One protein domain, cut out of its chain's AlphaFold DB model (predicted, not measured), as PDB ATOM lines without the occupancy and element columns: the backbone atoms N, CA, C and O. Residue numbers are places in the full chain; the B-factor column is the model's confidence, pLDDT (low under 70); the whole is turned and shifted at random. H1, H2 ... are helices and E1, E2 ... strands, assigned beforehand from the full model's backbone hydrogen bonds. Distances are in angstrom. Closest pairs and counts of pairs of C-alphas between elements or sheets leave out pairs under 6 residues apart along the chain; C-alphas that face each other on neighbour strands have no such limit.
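Overview. This is residues 81 to 217 of the 228 residues of an uncharacterized protein of Acidobacteria bacterium (UniProt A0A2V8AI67). What shape is this? One sheet of eight strands is folded back on itself like an open barrel, its leaf E7 E6 E5 E4 facing its leaf E2 E3 E8, with E1 as the hinge. H2 runs along E2 on the outside, and the short H1 packs on the outside of the other leaf, over E5. What is it made of? The printed part has 137 residues with eight named strands and two named helices, in the order E1 E2 E3 E4 E5 E6 H1 E7 E8 H2, class mixed. The sheet is mixed, E7 and E6 being its parallel pair, and the whole is compact, with a radius of gyration of the C-alphas of 14.3 A and spans of 42 by 37 by 32 A.

Arrangement. How does the sheet run? Strand beside strand it holds E7, residues 184 to 187, E6, 163 to 168, E5, 155 to 160, E4, 134 to 145, E1, 81 to 93, E2, 98 to 105, E3, 118 to 123, and E8, 190 to 195. It is strongly twisted; E1 bends by 97 degrees at residue 85 and E4 by 95 degrees at residue 137. E1 E2 E3 and E4 E5 E6 are meanders, each strand the antiparallel neighbour of the one before, and E1 E2 E3 E4 make a Greek key, E4 pairing back with E1. Which backbone atoms pair? N 89 and O 102 of the hairpin E1 and E2 are 2.9 A apart, N 139 and O 86 of E4 and E1 2.9 A, and N 186 and O 166 of E7 and E6 2.8 A, each within hydrogen-bond range. Where are the helices? H2, residues 201 to 217, is on the sheet at a height of 9.9 A, over E2 and only just not over E1, on which 2 of its C-alphas fall; the closest C-alphas of E2 and H2, Leu 102 and Phe 201, are 7.0 A apart. H1, residues 171 to 177, is on the sheet at a height of 7.8 A; E6, H1, E7 form a strand-helix-strand unit, two parallel strands with a helix between, its crossover right-handed. Every O i to N i+4 pair is within range in H2, and 2 of 3 in H1.

Along the chain. Where does E1 begin? C-alpha 81 is at (165.448, 216.714, 309.871), and E1 measures 27.4 A. Where does H2 end? C-alpha 217 is at (178.964, 250.212, 320.286), and H2 measures 24.3 A.

Size, cuts and confidence. Is anything missing? The printed part has no cut; its one long link is E2 to E3. Where is confidence low? Residues 108 to 113, 148 to 153, 196 and 217 have pLDDT under 70.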
ATOM      1  N   VAL A  81     166.295 215.524 309.795       90.81
ATOM      2  CA  VAL A  81     165.448 216.714 309.871       90.81
ATOM      3  C   VAL A  81     164.583 216.590 311.115       90.81
ATOM      4  O   VAL A  81     163.729 215.710 311.193       90.81
ATOM      5  N   ARG A  82     164.805 217.462 312.100       90.06
ATOM      6  CA  ARG A  82     163.907 217.583 313.252       90.06
ATOM      7  C   ARG A  82     162.882 218.667 312.953       90.06
ATOM      8  O   ARG A  82     163.220 219.848 312.983       90.06
ATOM      9  N   ARG A  83     161.652 218.245 312.681       91.88
ATOM     10  CA  ARG A  83     160.513 219.109 312.375       91.88
ATOM     11  C   ARG A  83     159.674 219.355 313.624       91.88
ATOM     12  O   ARG A  83     159.320 218.394 314.302       91.88
ATOM     13  N   ARG A  84     159.367 220.617 313.931       91.19
ATOM     14  CA  ARG A  84     158.494 221.000 315.053       91.19
ATOM     15  C   ARG A  84     157.589 222.167 314.672       91.19
ATOM     16  O   ARG A  84     158.068 223.145 314.103       91.19
ATOM     17  N   ASP A  85     156.314 222.073 315.031       92.56
ATOM     18  CA  ASP A  85     155.375 223.193 314.977       92.56
ATOM     19  C   ASP A  85     155.653 224.183 316.116       92.56
ATOM     20  O   ASP A  85     156.021 223.795 317.233       92.56
ATOM     21  N   GLY A  86     155.462 225.472 315.849       92.50
ATOM     22  CA  GLY A  86     155.624 226.503 316.861       92.50
ATOM     23  C   GLY A  86     155.133 227.876 316.428       92.50
ATOM     24  O   GLY A  86     154.820 228.120 315.265       92.50
ATOM     25  N   HIS A  87     155.108 228.788 317.390       94.25
ATOM     26  CA  HIS A  87     154.928 230.209 317.147       94.25
ATOM     27  C   HIS A  87     156.297 230.875 317.060       94.25
ATOM     28  O   HIS A  87     157.161 230.665 317.918       94.25
ATOM     29  N   VAL A  88     156.515 231.660 316.011       94.69
ATOM     30  CA  VAL A  88     157.822 232.232 315.700       94.69
ATOM     31  C   VAL A  88     157.704 233.732 315.509       94.69
ATOM     32  O   VAL A  88     156.812 234.213 314.815       94.69
ATOM     33  N   ARG A  89     158.666 234.469 316.065       96.19
ATOM     34  CA  ARG A  89     158.918 235.870 315.729       96.19
ATOM     35  C   ARG A  89     160.274 235.982 315.054       96.19
ATOM     36  O   ARG A  89     161.297 235.631 315.641       96.19
ATOM     37  N   ALA A  90     160.275 236.488 313.830       96.50
ATOM     38  CA  ALA A  90     161.470 236.759 313.052       96.50
ATOM     39  C   ALA A  90     161.766 238.262 313.051       96.50
ATOM     40  O   ALA A  90     160.904 239.073 312.711       96.50
ATOM     41  N   LEU A  91     162.993 238.626 313.412       96.31
ATOM     42  CA  LEU A  91     163.478 240.003 313.455       96.31
ATOM     43  C   LEU A  91     164.693 240.121 312.543       96.31
ATOM     44  O   LEU A  91     165.755 239.562 312.837       96.31
ATOM     45  N   PHE A  92     164.544 240.844 311.441       95.56
ATOM     46  CA  PHE A  92     165.605 241.054 310.469       95.56
ATOM     47  C   PHE A  92     166.086 242.503 310.493       95.56
ATOM     48  O   PHE A  92     165.329 243.446 310.269       95.56
ATOM     49  N   ASN A  93     167.384 242.679 310.728       93.38
ATOM     50  CA  ASN A  93     168.062 243.959 310.610       93.38
ATOM     51  C   ASN A  93     168.961 243.942 309.372       93.38
ATOM     52  O   ASN A  93     170.043 243.349 309.384       93.38
ATOM     53  N   GLN A  94     168.523 244.635 308.322       91.19
ATOM     54  CA  GLN A  94     169.247 244.714 307.055       91.19
ATOM     55  C   GLN A  94     170.612 245.399 307.198       91.19
ATOM     56  O   GLN A  94     171.591 244.917 306.632       91.19
ATOM     57  N   ALA A  95     170.710 246.474 307.986       89.31
ATOM     58  CA  ALA A  95     171.965 247.206 308.178       89.31
ATOM     59  C   ALA A  95     173.044 246.349 308.863       89.31
ATOM     60  O   ALA A  95     174.232 246.536 308.620       89.31
ATOM     61  N   GLN A  96     172.629 245.395 309.698       89.19
ATOM     62  CA  GLN A  96     173.520 244.457 310.387       89.19
ATOM     63  C   GLN A  96     173.613 243.088 309.697       89.19
ATOM     64  O   GLN A  96     174.339 242.221 310.184       89.19
ATOM     65  N   GLN A  97     172.856 242.868 308.612       93.06
ATOM     66  CA  GLN A  97     172.672 241.562 307.963       93.06
ATOM     67  C   GLN A  97     172.409 240.442 308.984       93.06
ATOM     68  O   GLN A  97     173.006 239.361 308.927       93.06
ATOM     69  N   ARG A  98     171.558 240.736 309.973       93.75
ATOM     70  CA  ARG A  98     171.303 239.872 311.128       93.75
ATOM     71  C   ARG A  98     169.840 239.464 311.158       93.75
ATOM     72  O   ARG A  98     168.969 240.327 311.089       93.75
ATOM     73  N   LEU A  99     169.588 238.171 311.323       95.69
ATOM     74  CA  LEU A  99     168.259 237.620 311.589       95.69
ATOM     75  C   LEU A  99     168.241 236.997 312.974       95.69
ATOM     76  O   LEU A  99     169.192 236.325 313.378       95.69
ATOM     77  N   ILE A 100     167.143 237.204 313.681       95.25
ATOM     78  CA  ILE A 100     166.856 236.557 314.951       95.25
ATOM     79  C   ILE A 100     165.522 235.843 314.806       95.25
ATOM     80  O   ILE A 100     164.551 236.457 314.375       95.25
ATOM     81  N   LEU A 101     165.483 234.564 315.166       95.38
ATOM     82  CA  LEU A 101     164.252 233.799 315.302       95.38
ATOM     83  C   LEU A 101     164.032 233.521 316.784       95.38
ATOM     84  O   LEU A 101     164.873 232.894 317.427       95.38
ATOM     85  N   LEU A 102     162.913 233.992 317.315       95.38
ATOM     86  CA  LEU A 102     162.402 233.611 318.626       95.38
ATOM     87  C   LEU A 102     161.340 232.548 318.398       95.38
ATOM     88  O   LEU A 102     160.453 232.755 317.572       95.38
ATOM     89  N   VAL A 103     161.442 231.423 319.091       93.81
ATOM     90  CA  VAL A 103     160.590 230.260 318.846       93.81
ATOM     91  C   VAL A 103     159.978 229.797 320.153       93.81
ATOM     92  O   VAL A 103     160.691 229.577 321.134       93.81
ATOM     93  N   SER A 104     158.664 229.617 320.140       93.44
ATOM     94  CA  SER A 104     157.951 228.813 321.121       93.44
ATOM     95  C   SER A 104     157.402 227.579 320.432       93.44
ATOM     96  O   SER A 104     156.682 227.700 319.441       93.44
ATOM     97  N   TYR A 105     157.748 226.398 320.922       90.81
ATOM     98  CA  TYR A 105     157.261 225.161 320.329       90.81
ATOM     99  C   TYR A 105     155.882 224.811 320.880       90.81
ATOM    100  O   TYR A 105     155.561 225.062 322.047       90.81
ATOM    101  N   ALA A 106     155.061 224.186 320.039       86.12
ATOM    102  CA  ALA A 106     153.862 223.526 320.523       86.12
ATOM    103  C   ALA A 106     154.273 222.403 321.490       86.12
ATOM    104  O   ALA A 106     155.113 221.564 321.163       86.12
ATOM    105  N   ALA A 107     153.695 222.385 322.694       72.19
ATOM    106  CA  ALA A 107     153.776 221.209 323.555       72.19
ATOM    107  C   ALA A 107     152.925 220.070 322.960       72.19
ATOM    108  O   ALA A 107     152.017 220.340 322.173       72.19
ATOM    109  N   ASP A 108     153.133 218.824 323.401       63.97
ATOM    110  CA  ASP A 108     152.451 217.608 322.901       63.97
ATOM    111  C   ASP A 108     150.901 217.648 322.958       63.97
ATOM    112  O   ASP A 108     150.226 216.764 322.438       63.97
ATOM    113  N   ALA A 109     150.316 218.693 323.554       56.31
ATOM    114  CA  ALA A 109     148.881 218.980 323.580       56.31
ATOM    115  C   ALA A 109     148.426 220.078 322.588       56.31
ATOM    116  O   ALA A 109     147.322 220.600 322.727       56.31
ATOM    117  N   GLY A 110     149.265 220.486 321.627       56.31
ATOM    118  CA  GLY A 110     148.948 221.543 320.652       56.31
ATOM    119  C   GLY A 110     148.924 222.962 321.234       56.31
ATOM    120  O   GLY A 110     148.662 223.924 320.517       56.31
ATOM    121  N   THR A 111     149.215 223.117 322.526       61.50
ATOM    122  CA  THR A 111     149.322 224.428 323.167       61.50
ATOM    123  C   THR A 111     150.723 224.981 322.948       61.50
ATOM    124  O   THR A 111     151.692 224.490 323.534       61.50
ATOM    125  N   VAL A 112     150.831 226.030 322.139       64.94
ATOM    126  CA  VAL A 112     152.021 226.882 322.109       64.94
ATOM    127  C   VAL A 112     152.058 227.667 323.418       64.94
ATOM    128  O   VAL A 112     151.079 228.318 323.796       64.94
ATOM    129  N   ARG A 113     153.173 227.598 324.146       67.62
ATOM    130  CA  ARG A 113     153.350 228.457 325.320       67.62
ATOM    131  C   ARG A 113     153.587 229.891 324.837       67.62
ATOM    132  O   ARG A 113     154.247 230.114 323.841       67.62
ATOM    133  N   GLN A 114     153.108 230.910 325.543       76.25
ATOM    134  CA  GLN A 114     153.422 232.303 325.168       76.25
ATOM    135  C   GLN A 114     154.825 232.739 325.628       76.25
ATOM    136  O   GLN A 114     155.056 233.904 325.947       76.25
ATOM    137  N   VAL A 115     155.762 231.792 325.695       90.56
ATOM    138  CA  VAL A 115     157.136 232.022 326.133       90.56
ATOM    139  C   VAL A 115     158.113 231.452 325.123       90.56
ATOM    140  O   VAL A 115     157.852 230.422 324.505       90.56
ATOM    141  N   VAL A 116     159.248 232.122 324.971       92.44
ATOM    142  CA  VAL A 116     160.314 231.700 324.070       92.44
ATOM    143  C   VAL A 116     161.031 230.493 324.675       92.44
ATOM    144  O   VAL A 116     161.575 230.557 325.782       92.44
ATOM    145  N   ASP A 117     161.064 229.403 323.915       90.94
ATOM    146  CA  ASP A 117     161.807 228.188 324.245       90.94
ATOM    147  C   ASP A 117     163.224 228.247 323.668       90.94
ATOM    148  O   ASP A 117     164.199 227.930 324.353       90.94
ATOM    149  N   GLU A 118     163.361 228.713 322.423       91.00
ATOM    150  CA  GLU A 118     164.636 228.789 321.708       91.00
ATOM    151  C   GLU A 118     164.794 230.132 320.984       91.00
ATOM    152  O   GLU A 118     163.849 230.723 320.461       91.00
ATOM    153  N   THR A 119     166.027 230.626 320.955       92.56
ATOM    154  CA  THR A 119     166.447 231.782 320.165       92.56
ATOM    155  C   THR A 119     167.556 231.364 319.217       92.56
ATOM    156  O   THR A 119     168.580 230.827 319.641       92.56
ATOM    157  N   PHE A 120     167.381 231.682 317.940       92.56
ATOM    158  CA  PHE A 120     168.396 231.526 316.910       92.56
ATOM    159  C   PHE A 120     168.832 232.890 316.421       92.56
ATOM    160  O   PHE A 120     168.006 233.747 316.127       92.56
ATOM    161  N   THR A 121     170.135 233.097 316.318       93.06
ATOM    162  CA  THR A 121     170.710 234.298 315.728       93.06
ATOM    163  C   THR A 121     171.603 233.909 314.564       93.06
ATOM    164  O   THR A 121     172.514 233.098 314.720       93.06
ATOM    165  N   PHE A 122     171.381 234.550 313.424       93.81
ATOM    166  CA  PHE A 122     172.165 234.401 312.206       93.81
ATOM    167  C   PHE A 122     172.830 235.725 311.858       93.81
ATOM    168  O   PHE A 122     172.188 236.778 311.891       93.81
ATOM    169  N   HIS A 123     174.112 235.672 311.514       93.12
ATOM    170  CA  HIS A 123     174.918 236.844 311.184       93.12
ATOM    171  C   HIS A 123     175.462 236.782 309.760       93.12
ATOM    172  O   HIS A 123     175.770 235.700 309.249       93.12
ATOM    173  N   ALA A 124     175.670 237.970 309.184       92.81
ATOM    174  CA  ALA A 124     176.183 238.159 307.832       92.81
ATOM    175  C   ALA A 124     175.378 237.342 306.813       92.81
ATOM    176  O   ALA A 124     175.935 236.547 306.051       92.81
ATOM    177  N   LEU A 125     174.056 237.511 306.867       93.62
ATOM    178  CA  LEU A 125     173.138 236.885 305.930       93.62
ATOM    179  C   LEU A 125     173.412 237.348 304.502       93.62
ATOM    180  O   LEU A 125     173.501 238.545 304.224       93.62
ATOM    181  N   ASN A 126     173.510 236.375 303.609       92.12
ATOM    182  CA  ASN A 126     173.608 236.556 302.175       92.12
ATOM    183  C   ASN A 126     172.329 236.037 301.504       92.12
ATOM    184  O   ASN A 126     171.871 234.933 301.806       92.12
ATOM    185  N   GLY A 127     171.799 236.836 300.580       88.81
ATOM    186  CA  GLY A 127     170.475 236.675 299.981       88.81
ATOM    187  C   GLY A 127     169.447 237.654 300.558       88.81
ATOM    188  O   GLY A 127     169.748 238.447 301.451       88.81
ATOM    189  N   GLU A 128     168.233 237.618 300.015       91.81
ATOM    190  CA  GLU A 128     167.149 238.527 300.385       91.81
ATOM    191  C   GLU A 128     166.180 237.853 301.363       91.81
ATOM    192  O   GLU A 128     165.581 236.824 301.056       91.81
ATOM    193  N   TRP A 129     166.031 238.430 302.558       94.19
ATOM    194  CA  TRP A 129     165.054 237.960 303.534       94.19
ATOM    195  C   TRP A 129     163.634 238.398 303.130       94.19
ATOM    196  O   TRP A 129     163.379 239.604 303.065       94.19
ATOM    197  N   PRO A 130     162.688 237.463 302.913       94.44
ATOM    198  CA  PRO A 130     161.427 237.795 302.246       94.44
ATOM    199  C   PRO A 130     160.321 238.300 303.185       94.44
ATOM    200  O   PRO A 130     159.296 238.777 302.708       94.44
ATOM    201  N   LEU A 131     160.483 238.199 304.510       94.12
ATOM    202  CA  LEU A 131     159.391 238.459 305.469       94.12
ATOM    203  C   LEU A 131     159.445 239.860 306.099       94.12
ATOM    204  O   LEU A 131     158.772 240.130 307.091       94.12
ATOM    205  N   GLY A 132     160.258 240.757 305.537       94.00
ATOM    206  CA  GLY A 132     160.441 242.112 306.049       94.00
ATOM    207  C   GLY A 132     161.201 242.172 307.377       94.00
ATOM    208  O   GLY A 132     161.756 241.186 307.857       94.00
ATOM    209  N   ALA A 133     161.257 243.366 307.973       95.12
ATOM    210  CA  ALA A 133     162.047 243.612 309.185       95.12
ATOM    211  C   ALA A 133     161.510 242.874 310.424       95.12
ATOM    212  O   ALA A 133     162.277 242.539 311.326       95.12
ATOM    213  N   ARG A 134     160.200 242.620 310.467       96.00
ATOM    214  CA  ARG A 134     159.536 241.899 311.548       96.00
ATOM    215  C   ARG A 134     158.402 241.056 310.984       96.00
ATOM    216  O   ARG A 134     157.529 241.589 310.305       96.00
ATOM    217  N   TRP A 135     158.393 239.782 311.348       96.62
ATOM    218  CA  TRP A 135     157.303 238.853 311.070       96.62
ATOM    219  C   TRP A 135     156.988 238.035 312.322       96.62
ATOM    220  O   TRP A 135     157.889 237.739 313.106       96.62
ATOM    221  N   GLU A 136     155.722 237.681 312.521       95.69
ATOM    222  CA  GLU A 136     155.269 236.899 313.671       95.69
ATOM    223  C   GLU A 136     154.063 236.039 313.296       95.69
ATOM    224  O   GLU A 136     153.152 236.515 312.615       95.69
ATOM    225  N   GLY A 137     154.062 234.781 313.729       93.94
ATOM    226  CA  GLY A 137     152.979 233.848 313.449       93.94
ATOM    227  C   GLY A 137     153.367 232.391 313.655       93.94
ATOM    228  O   GLY A 137     154.490 232.066 314.044       93.94
ATOM    229  N   ASP A 138     152.420 231.509 313.357       94.00
ATOM    230  CA  ASP A 138     152.635 230.069 313.434       94.00
ATOM    231  C   ASP A 138     153.445 229.579 312.229       94.00
ATOM    232  O   ASP A 138     153.236 230.006 311.085       94.00
ATOM    233  N   ALA A 139     154.399 228.696 312.502       94.62
ATOM    234  CA  ALA A 139     155.323 228.164 311.518       94.62
ATOM    235  C   ALA A 139     155.816 226.767 311.903       94.62
ATOM    236  O   ALA A 139     155.830 226.367 313.068       94.62
ATOM    237  N   VAL A 140     156.295 226.048 310.896       94.94
ATOM    238  CA  VAL A 140     157.029 224.799 311.076       94.94
ATOM    239  C   VAL A 140     158.517 225.103 310.999       94.94
ATOM    240  O   VAL A 140     158.987 225.683 310.014       94.94
ATOM    241  N   LEU A 141     159.258 224.689 312.022       93.81
ATOM    242  CA  LEU A 141     160.706 224.802 312.054       93.81
ATOM    243  C   LEU A 141     161.348 223.439 311.796       93.81
ATOM    244  O   LEU A 141     161.134 222.482 312.544       93.81
ATOM    245  N   ASP A 142     162.174 223.378 310.761       93.75
ATOM    246  CA  ASP A 142     163.021 222.240 310.445       93.75
ATOM    247  C   ASP A 142     164.445 222.530 310.902       93.75
ATOM    248  O   ASP A 142     165.058 223.509 310.489       93.75
ATOM    249  N   GLN A 143     165.005 221.666 311.736       91.12
ATOM    250  CA  GLN A 143     166.413 221.701 312.107       91.12
ATOM    251  C   GLN A 143     167.147 220.591 311.358       91.12
ATOM    252  O   GLN A 143     166.898 219.405 311.589       91.12
ATOM    253  N   TYR A 144     168.037 220.982 310.451       91.12
ATOM    254  CA  TYR A 144     168.811 220.063 309.619       91.12
ATOM    255  C   TYR A 144     170.080 219.630 310.346       91.12
ATOM    256  O   TYR A 144     170.762 220.456 310.943       91.12
ATOM    257  N   SER A 145     170.435 218.351 310.280       86.69
ATOM    258  CA  SER A 145     171.711 217.837 310.783       86.69
ATOM    259  C   SER A 145     172.227 216.714 309.895       86.69
ATOM    260  O   SER A 145     171.474 215.842 309.477       86.69
ATOM    261  N   MET A 146     173.533 216.704 309.646       76.19
ATOM    262  CA  MET A 146     174.228 215.608 308.952       76.19
ATOM    263  C   MET A 146     174.851 214.577 309.915       76.19
ATOM    264  O   MET A 146     175.486 213.623 309.474       76.19
ATOM    265  N   TYR A 147     174.699 214.766 311.234       71.19
ATOM    266  CA  TYR A 147     175.223 213.855 312.258       71.19
ATOM    267  C   TYR A 147     174.174 213.565 313.337       71.19
ATOM    268  O   TYR A 147     173.510 214.473 313.836       71.19
ATOM    269  N   VAL A 148     174.085 212.297 313.755       62.16
ATOM    270  CA  VAL A 148     173.181 211.836 314.830       62.16
ATOM    271  C   VAL A 148     173.541 212.466 316.184       62.16
ATOM    272  O   VAL A 148     172.670 212.726 317.007       62.16
ATOM    273  N   ALA A 149     174.822 212.779 316.401       53.94
ATOM    274  CA  ALA A 149     175.321 213.387 317.626       53.94
ATOM    275  C   ALA A 149     176.071 214.689 317.321       53.94
ATOM    276  O   ALA A 149     177.281 214.670 317.106       53.94
ATOM    277  N   ARG A 150     175.359 215.820 317.301       51.25
ATOM    278  CA  ARG A 150     175.894 217.164 317.599       51.25
ATOM    279  C   ARG A 150     174.734 218.143 317.775       51.25
ATOM    280  O   ARG A 150     173.848 218.229 316.938       51.25
ATOM    281  N   GLY A 151     174.747 218.848 318.904       53.47
ATOM    282  CA  GLY A 151     173.630 219.634 319.431       53.47
ATOM    283  C   GLY A 151     173.379 220.998 318.786       53.47
ATOM    284  O   GLY A 151     172.746 221.823 319.430       53.47
ATOM    285  N   LEU A 152     173.862 221.259 317.567       61.06
ATOM    286  CA  LEU A 152     173.520 222.476 316.825       61.06
ATOM    287  C   LEU A 152     173.120 222.097 315.395       61.06
ATOM    288  O   LEU A 152     173.844 221.319 314.766       61.06
ATOM    289  N   PRO A 153     171.995 222.620 314.881       67.88
ATOM    290  CA  PRO A 153     171.580 222.336 313.520       67.88
ATOM    291  C   PRO A 153     172.620 222.848 312.517       67.88
ATOM    292  O   PRO A 153     173.176 223.933 312.670       67.88
ATOM    293  N   SER A 154     172.866 222.054 311.478       75.00
ATOM    294  CA  SER A 154     173.606 222.436 310.274       75.00
ATOM    295  C   SER A 154     172.867 223.516 309.476       75.00
ATOM    296  O   SER A 154     173.495 224.322 308.813       75.00
ATOM    297  N   GLY A 155     171.542 223.590 309.588       88.81
ATOM    298  CA  GLY A 155     170.746 224.660 308.998       88.81
ATOM    299  C   GLY A 155     169.326 224.668 309.543       88.81
ATOM    300  O   GLY A 155     168.921 223.740 310.250       88.81
ATOM    301  N   ILE A 156     168.567 225.709 309.211       92.44
ATOM    302  CA  ILE A 156     167.170 225.843 309.624       92.44
ATOM    303  C   ILE A 156     166.276 226.040 308.406       92.44
ATOM    304  O   ILE A 156     166.519 226.918 307.584       92.44
ATOM    305  N   GLY A 157     165.220 225.242 308.313       94.44
ATOM    306  CA  GLY A 157     164.057 225.522 307.489       94.44
ATOM    307  C   GLY A 157     162.989 226.208 308.324       94.44
ATOM    308  O   GLY A 157     162.707 225.812 309.451       94.44
ATOM    309  N   PHE A 158     162.391 227.242 307.763       94.25
ATOM    310  CA  PHE A 158     161.311 227.998 308.364       94.25
ATOM    311  C   PHE A 158     160.151 228.018 307.370       94.25
ATOM    312  O   PHE A 158     160.256 228.635 306.310       94.25
ATOM    313  N   THR A 159     159.062 227.318 307.681       95.94
ATOM    314  CA  THR A 159     157.882 227.240 306.812       95.94
ATOM    315  C   THR A 159     156.724 227.996 307.436       95.94
ATOM    316  O   THR A 159     156.216 227.612 308.484       95.94
ATOM    317  N   SER A 160     156.297 229.053 306.755       94.06
ATOM    318  CA  SER A 160     155.143 229.880 307.118       94.06
ATOM    319  C   SER A 160     154.058 229.777 306.042       94.06
ATOM    320  O   SER A 160     154.325 229.242 304.962       94.06
ATOM    321  N   PRO A 161     152.866 230.365 306.247       93.12
ATOM    322  CA  PRO A 161     151.879 230.503 305.174       93.12
ATOM    323  C   PRO A 161     152.391 231.254 303.931       93.12
ATOM    324  O   PRO A 161     151.809 231.126 302.859       93.12
ATOM    325  N   LEU A 162     153.477 232.028 304.058       91.12
ATOM    326  CA  LEU A 162     154.119 232.752 302.955       91.12
ATOM    327  C   LEU A 162     155.143 231.894 302.188       91.12
ATOM    328  O   LEU A 162     155.733 232.367 301.219       91.12
ATOM    329  N   GLY A 163     155.346 230.644 302.608       93.56
ATOM    330  CA  GLY A 163     156.291 229.701 302.019       93.56
ATOM    331  C   GLY A 163     157.469 229.372 302.933       93.56
ATOM    332  O   GLY A 163     157.542 229.805 304.091       93.56
ATOM    333  N   THR A 164     158.386 228.568 302.393       96.06
ATOM    334  CA  THR A 164     159.545 228.034 303.114       96.06
ATOM    335  C   THR A 164     160.808 228.833 302.818       96.06
ATOM    336  O   THR A 164     161.228 228.938 301.667       96.06
ATOM    337  N   VAL A 165     161.445 229.355 303.863       96.56
ATOM    338  CA  VAL A 165     162.789 229.940 303.816       96.56
ATOM    339  C   VAL A 165     163.767 228.942 304.417       96.56
ATOM    340  O   VAL A 165     163.526 228.427 305.506       96.56
ATOM    341  N   GLN A 166     164.879 228.672 303.739       95.88
ATOM    342  CA  GLN A 166     165.928 227.794 304.256       95.88
ATOM    343  C   GLN A 166     167.227 228.565 304.463       95.88
ATOM    344  O   GLN A 166     167.620 229.382 303.635       95.88
ATOM    345  N   LEU A 167     167.885 228.305 305.586       95.44
ATOM    346  CA  LEU A 167     169.105 228.955 306.044       95.44
ATOM    347  C   LEU A 167     170.191 227.891 306.211       95.44
ATOM    348  O   LEU A 167     170.019 226.963 307.004       95.44
ATOM    349  N   PHE A 168     171.315 228.056 305.519       93.81
ATOM    350  CA  PHE A 168     172.470 227.156 305.598       93.81
ATOM    351  C   PHE A 168     173.752 227.929 305.913       93.81
ATOM    352  O   PHE A 168     173.883 229.097 305.544       93.81
ATOM    353  N   ASP A 169     174.730 227.292 306.559       89.56
ATOM    354  CA  ASP A 169     176.060 227.906 306.702       89.56
ATOM    355  C   ASP A 169     176.935 227.669 305.459       89.56
ATOM    356  O   ASP A 169     177.854 228.443 305.168       89.56
ATOM    357  N   ARG A 170     176.647 226.601 304.704       86.88
ATOM    358  CA  ARG A 170     177.490 226.100 303.617       86.88
ATOM    359  C   ARG A 170     176.677 225.535 302.454       86.88
ATOM    360  O   ARG A 170     175.566 225.035 302.601       86.88
ATOM    361  N   VAL A 171     177.280 225.586 301.267       85.25
ATOM    362  CA  VAL A 171     176.670 225.140 300.001       85.25
ATOM    363  C   VAL A 171     176.483 223.620 299.947       85.25
ATOM    364  O   VAL A 171     175.523 223.142 299.352       85.25
ATOM    365  N   ASP A 172     177.369 222.852 300.583       84.88
ATOM    366  CA  ASP A 172     177.261 221.389 300.651       84.88
ATOM    367  C   ASP A 172     175.979 220.945 301.374       84.88
ATOM    368  O   ASP A 172     175.308 220.019 300.932       84.88
ATOM    369  N   GLN A 173     175.567 221.653 302.424       85.00
ATOM    370  CA  GLN A 173     174.301 221.395 303.114       85.00
ATOM    371  C   GLN A 173     173.081 221.750 302.272       85.00
ATOM    372  O   GLN A 173     172.106 221.000 302.278       85.00
ATOM    373  N   GLN A 174     173.133 222.853 301.517       87.50
ATOM    374  CA  GLN A 174     172.058 223.195 300.588       87.50
ATOM    375  C   GLN A 174     171.793 222.024 299.632       87.50
ATOM    376  O   GLN A 174     170.646 221.643 299.434       87.50
ATOM    377  N   GLN A 175     172.837 221.407 299.077       86.62
ATOM    378  CA  GLN A 175     172.678 220.275 298.155       86.62
ATOM    379  C   GLN A 175     171.987 219.061 298.797       86.62
ATOM    380  O   GLN A 175     171.387 218.257 298.089       86.62
ATOM    381  N   LEU A 176     172.069 218.927 300.124       85.38
ATOM    382  CA  LEU A 176     171.511 217.802 300.874       85.38
ATOM    383  C   LEU A 176     170.075 218.041 301.357       85.38
ATOM    384  O   LEU A 176     169.311 217.084 301.464       85.38
ATOM    385  N   PHE A 177     169.729 219.288 301.689       88.12
ATOM    386  CA  PHE A 177     168.490 219.620 302.404       88.12
ATOM    387  C   PHE A 177     167.584 220.611 301.676       88.12
ATOM    388  O   PHE A 177     166.438 220.788 302.098       88.12
ATOM    389  N   ALA A 178     168.075 221.305 300.647       88.69
ATOM    390  CA  ALA A 178     167.288 222.350 300.015       88.69
ATOM    391  C   ALA A 178     166.041 221.773 299.345       88.69
ATOM    392  O   ALA A 178     166.111 220.823 298.565       88.69
ATOM    393  N   ASP A 179     164.907 222.385 299.652       88.94
ATOM    394  CA  ASP A 179     163.646 222.133 298.987       88.94
ATOM    395  C   ASP A 179     163.610 222.983 297.706       88.94
ATOM    396  O   ASP A 179     163.711 224.211 297.789       88.94
ATOM    397  N   PRO A 180     163.452 222.376 296.517       87.12
ATOM    398  CA  PRO A 180     163.272 223.121 295.274       87.12
ATOM    399  C   PRO A 180     162.085 224.099 295.296       87.12
ATOM    400  O   PRO A 180     162.061 225.033 294.497       87.12
ATOM    401  N   GLY A 181     161.102 223.884 296.178       90.62
ATOM    402  CA  GLY A 181     159.951 224.762 296.389       90.62
ATOM    403  C   GLY A 181     160.169 225.886 297.409       90.62
ATOM    404  O   GLY A 181     159.228 226.636 297.678       90.62
ATOM    405  N   ALA A 182     161.365 226.021 297.996       93.81
ATOM    406  CA  ALA A 182     161.655 227.096 298.942       93.81
ATOM    407  C   ALA A 182     161.562 228.476 298.266       93.81
ATOM    408  O   ALA A 182     162.124 228.704 297.195       93.81
ATOM    409  N   VAL A 183     160.893 229.428 298.923       95.62
ATOM    410  CA  VAL A 183     160.760 230.808 298.423       95.62
ATOM    411  C   VAL A 183     162.069 231.585 298.530       95.62
ATOM    412  O   VAL A 183     162.287 232.535 297.783       95.62
ATOM    413  N   ALA A 184     162.948 231.184 299.451       94.94
ATOM    414  CA  ALA A 184     164.291 231.725 299.580       94.94
ATOM    415  C   ALA A 184     165.238 230.693 300.200       94.94
ATOM    416  O   ALA A 184     164.891 230.000 301.159       94.94
ATOM    417  N   VAL A 185     166.465 230.652 299.683       95.25
ATOM    418  CA  VAL A 185     167.585 229.912 300.268       95.25
ATOM    419  C   VAL A 185     168.681 230.920 300.591       95.25
ATOM    420  O   VAL A 185     169.184 231.609 299.704       95.25
ATOM    421  N   LEU A 186     169.016 231.032 301.871       95.38
ATOM    422  CA  LEU A 186     169.902 232.046 302.426       95.38
ATOM    423  C   LEU A 186     171.125 231.404 303.067       95.38
ATOM    424  O   LEU A 186     171.064 230.291 303.595       95.38
ATOM    425  N   PHE A 187     172.225 232.154 303.079       94.75
ATOM    426  CA  PHE A 187     173.465 231.727 303.718       94.75
ATOM    427  C   PHE A 187     173.838 232.627 304.878       94.75
ATOM    428  O   PHE A 187     173.745 233.845 304.760       94.75
ATOM    429  N   TYR A 188     174.322 232.053 305.974       93.44
ATOM    430  CA  TYR A 188     174.867 232.805 307.105       93.44
ATOM    431  C   TYR A 188     176.325 232.425 307.363       93.44
ATOM    432  O   TYR A 188     176.759 231.323 307.041       93.44
ATOM    433  N   ARG A 189     177.101 233.334 307.966       91.25
ATOM    434  CA  ARG A 189     178.514 233.060 308.312       91.25
ATOM    435  C   ARG A 189     178.739 232.712 309.773       91.25
ATOM    436  O   ARG A 189     179.751 232.106 310.103       91.25
ATOM    437  N   ALA A 190     177.831 233.127 310.649       86.88
ATOM    438  CA  ALA A 190     177.875 232.758 312.053       86.88
ATOM    439  C   ALA A 190     176.467 232.533 312.593       86.88
ATOM    440  O   ALA A 190     175.510 233.192 312.178       86.88
ATOM    441  N   PHE A 191     176.386 231.597 313.530       86.62
ATOM    442  CA  PHE A 191     175.162 231.129 314.151       86.62
ATOM    443  C   PHE A 191     175.320 231.116 315.666       86.62
ATOM    444  O   PHE A 191     176.359 230.707 316.187       86.62
ATOM    445  N   GLY A 192     174.278 231.548 316.364       84.62
ATOM    446  CA  GLY A 192     174.144 231.410 317.806       84.62
ATOM    447  C   GLY A 192     172.796 230.790 318.143       84.62
ATOM    448  O   GLY A 192     171.766 231.280 317.685       84.62
ATOM    449  N   GLY A 193     172.810 229.738 318.957       83.44
ATOM    450  CA  GLY A 193     171.619 229.179 319.588       83.44
ATOM    451  C   GLY A 193     171.618 229.498 321.080       83.44
ATOM    452  O   GLY A 193     172.663 229.433 321.728       83.44
ATOM    453  N   GLY A 194     170.456 229.838 321.627       81.19
ATOM    454  CA  GLY A 194     170.268 230.044 323.061       81.19
ATOM    455  C   GLY A 194     168.894 229.564 323.511       81.19
ATOM    456  O   GLY A 194     167.934 229.619 322.746       81.19
ATOM    457  N   GLY A 195     168.793 229.099 324.756       76.62
ATOM    458  CA  GLY A 195     167.494 228.850 325.377       76.62
ATOM    459  C   GLY A 195     166.783 230.174 325.660       76.62
ATOM    460  O   GLY A 195     167.409 231.115 326.151       76.62
ATOM    461  N   GLY A 196     165.485 230.248 325.372       67.12
ATOM    462  CA  GLY A 196     164.665 231.449 325.578       67.12
ATOM    463  C   GLY A 196     164.328 231.743 327.045       67.12
ATOM    464  O   GLY A 196     163.724 232.768 327.355       67.12
ATOM    465  N   GLY A 197     164.734 230.866 327.969       70.00
ATOM    466  CA  GLY A 197     164.612 231.079 329.414       70.00
ATOM    467  C   GLY A 197     163.174 231.248 329.915       70.00
ATOM    468  O   GLY A 197     162.997 231.700 331.043       70.00
ATOM    469  N   GLY A 198     162.165 230.923 329.098       78.00
ATOM    470  CA  GLY A 198     160.754 231.111 329.432       78.00
ATOM    471  C   GLY A 198     160.293 232.573 329.436       78.00
ATOM    472  O   GLY A 198     159.280 232.879 330.058       78.00
ATOM    473  N   GLN A 199     161.021 233.479 328.780       89.31
ATOM    474  CA  GLN A 199     160.643 234.893 328.682       89.31
ATOM    475  C   GLN A 199     159.510 235.106 327.676       89.31
ATOM    476  O   GLN A 199     159.342 234.315 326.747       89.31
ATOM    477  N   SER A 200     158.760 236.202 327.826       92.62
ATOM    478  CA  SER A 200     157.829 236.638 326.784       92.62
ATOM    479  C   SER A 200     158.594 237.006 325.505       92.62
ATOM    480  O   SER A 200     159.786 237.324 325.541       92.62
ATOM    481  N   PHE A 201     157.918 236.977 324.358       93.75
ATOM    482  CA  PHE A 201     158.544 237.367 323.094       93.75
ATOM    483  C   PHE A 201     159.004 238.831 323.088       93.75
ATOM    484  O   PHE A 201     160.058 239.131 322.528       93.75
ATOM    485  N   ASP A 202     158.243 239.730 323.717       94.12
ATOM    486  CA  ASP A 202     158.582 241.154 323.786       94.12
ATOM    487  C   ASP A 202     159.832 241.386 324.642       94.12
ATOM    488  O   ASP A 202     160.738 242.109 324.222       94.12
ATOM    489  N   ASP A 203     159.933 240.718 325.794       93.50
ATOM    490  CA  ASP A 203     161.120 240.801 326.653       93.50
ATOM    491  C   ASP A 203     162.349 240.219 325.946       93.50
ATOM    492  O   ASP A 203     163.412 240.846 325.907       93.50
ATOM    493  N   ALA A 204     162.197 239.043 325.325       93.06
ATOM    494  CA  ALA A 204     163.272 238.393 324.588       93.06
ATOM    495  C   ALA A 204     163.771 239.272 323.430       93.06
ATOM    496  O   ALA A 204     164.979 239.425 323.235       93.06
ATOM    497  N   GLU A 205     162.864 239.906 322.689       93.44
ATOM    498  CA  GLU A 205     163.206 240.858 321.636       93.44
ATOM    499  C   GLU A 205     163.973 242.069 322.170       93.44
ATOM    500  O   GLU A 205     165.031 242.408 321.629       93.44
ATOM    501  N   GLN A 206     163.494 242.695 323.248       92.12
ATOM    502  CA  GLN A 206     164.183 243.837 323.854       92.12
ATOM    503  C   GLN A 206     165.600 243.470 324.298       92.12
ATOM    504  O   GLN A 206     166.548 244.215 324.027       92.12
ATOM    505  N   VAL A 207     165.773 242.299 324.920       89.81
ATOM    506  CA  VAL A 207     167.090 241.780 325.310       89.81
ATOM    507  C   VAL A 207     167.992 241.620 324.088       89.81
ATOM    508  O   VAL A 207     169.139 242.079 324.103       89.81
ATOM    509  N   GLN A 208     167.485 241.025 323.007       88.69
ATOM    510  CA  GLN A 208     168.265 240.803 321.790       88.69
ATOM    511  C   GLN A 208     168.662 242.107 321.083       88.69
ATOM    512  O   GLN A 208     169.811 242.238 320.640       88.69
ATOM    513  N   ILE A 209     167.759 243.091 321.028       87.50
ATOM    514  CA  ILE A 209     168.042 244.432 320.500       87.50
ATOM    515  C   ILE A 209     169.098 245.125 321.368       87.50
ATOM    516  O   ILE A 209     170.090 245.635 320.843       87.50
ATOM    517  N   ALA A 210     168.955 245.091 322.695       86.56
ATOM    518  CA  ALA A 210     169.924 245.694 323.609       86.56
ATOM    519  C   ALA A 210     171.317 245.051 323.485       86.56
ATOM    520  O   ALA A 210     172.337 245.747 323.513       86.56
ATOM    521  N   MET A 211     171.393 243.728 323.311       82.12
ATOM    522  CA  MET A 211     172.653 243.028 323.034       82.12
ATOM    523  C   MET A 211     173.257 243.444 321.688       82.12
ATOM    524  O   MET A 211     174.463 243.684 321.617       82.12
ATOM    525  N   ALA A 212     172.437 243.590 320.641       79.19
ATOM    526  CA  ALA A 212     172.891 244.064 319.333       79.19
ATOM    527  C   ALA A 212     173.521 245.461 319.426       79.19
ATOM    528  O   ALA A 212     174.629 245.678 318.933       79.19
ATOM    529  N   THR A 213     172.838 246.386 320.104       81.19
ATOM    530  CA  THR A 213     173.290 247.771 320.279       81.19
ATOM    531  C   THR A 213     174.587 247.842 321.080       81.19
ATOM    532  O   THR A 213     175.513 248.547 320.679       81.19
ATOM    533  N   ARG A 214     174.704 247.071 322.170       80.00
ATOM    534  CA  ARG A 214     175.943 247.008 322.965       80.00
ATOM    535  C   ARG A 214     177.130 246.501 322.149       80.00
ATOM    536  O   ARG A 214     178.191 247.116 322.189       80.00
ATOM    537  N   ASN A 215     176.948 245.428 321.381       74.44
ATOM    538  CA  ASN A 215     178.024 244.857 320.569       74.44
ATOM    539  C   ASN A 215     178.443 245.794 319.426       74.44
ATOM    540  O   ASN A 215     179.632 245.914 319.138       74.44
ATOM    541  N   ALA A 216     177.490 246.498 318.807       73.12
ATOM    542  CA  ALA A 216     177.790 247.512 317.798       73.12
ATOM    543  C   ALA A 216     178.600 248.681 318.386       73.12
ATOM    544  O   ALA A 216     179.598 249.089 317.794       73.12
ATOM    545  N   GLY A 217     178.220 249.170 319.574       67.31
ATOM    546  CA  GLY A 217     178.964 250.212 320.286       67.31
ATOM    547  C   GLY A 217     180.376 249.774 320.689       67.31
ATOM    548  O   GLY A 217     181.322 250.536 320.516       67.31
TER     549      GLY A 217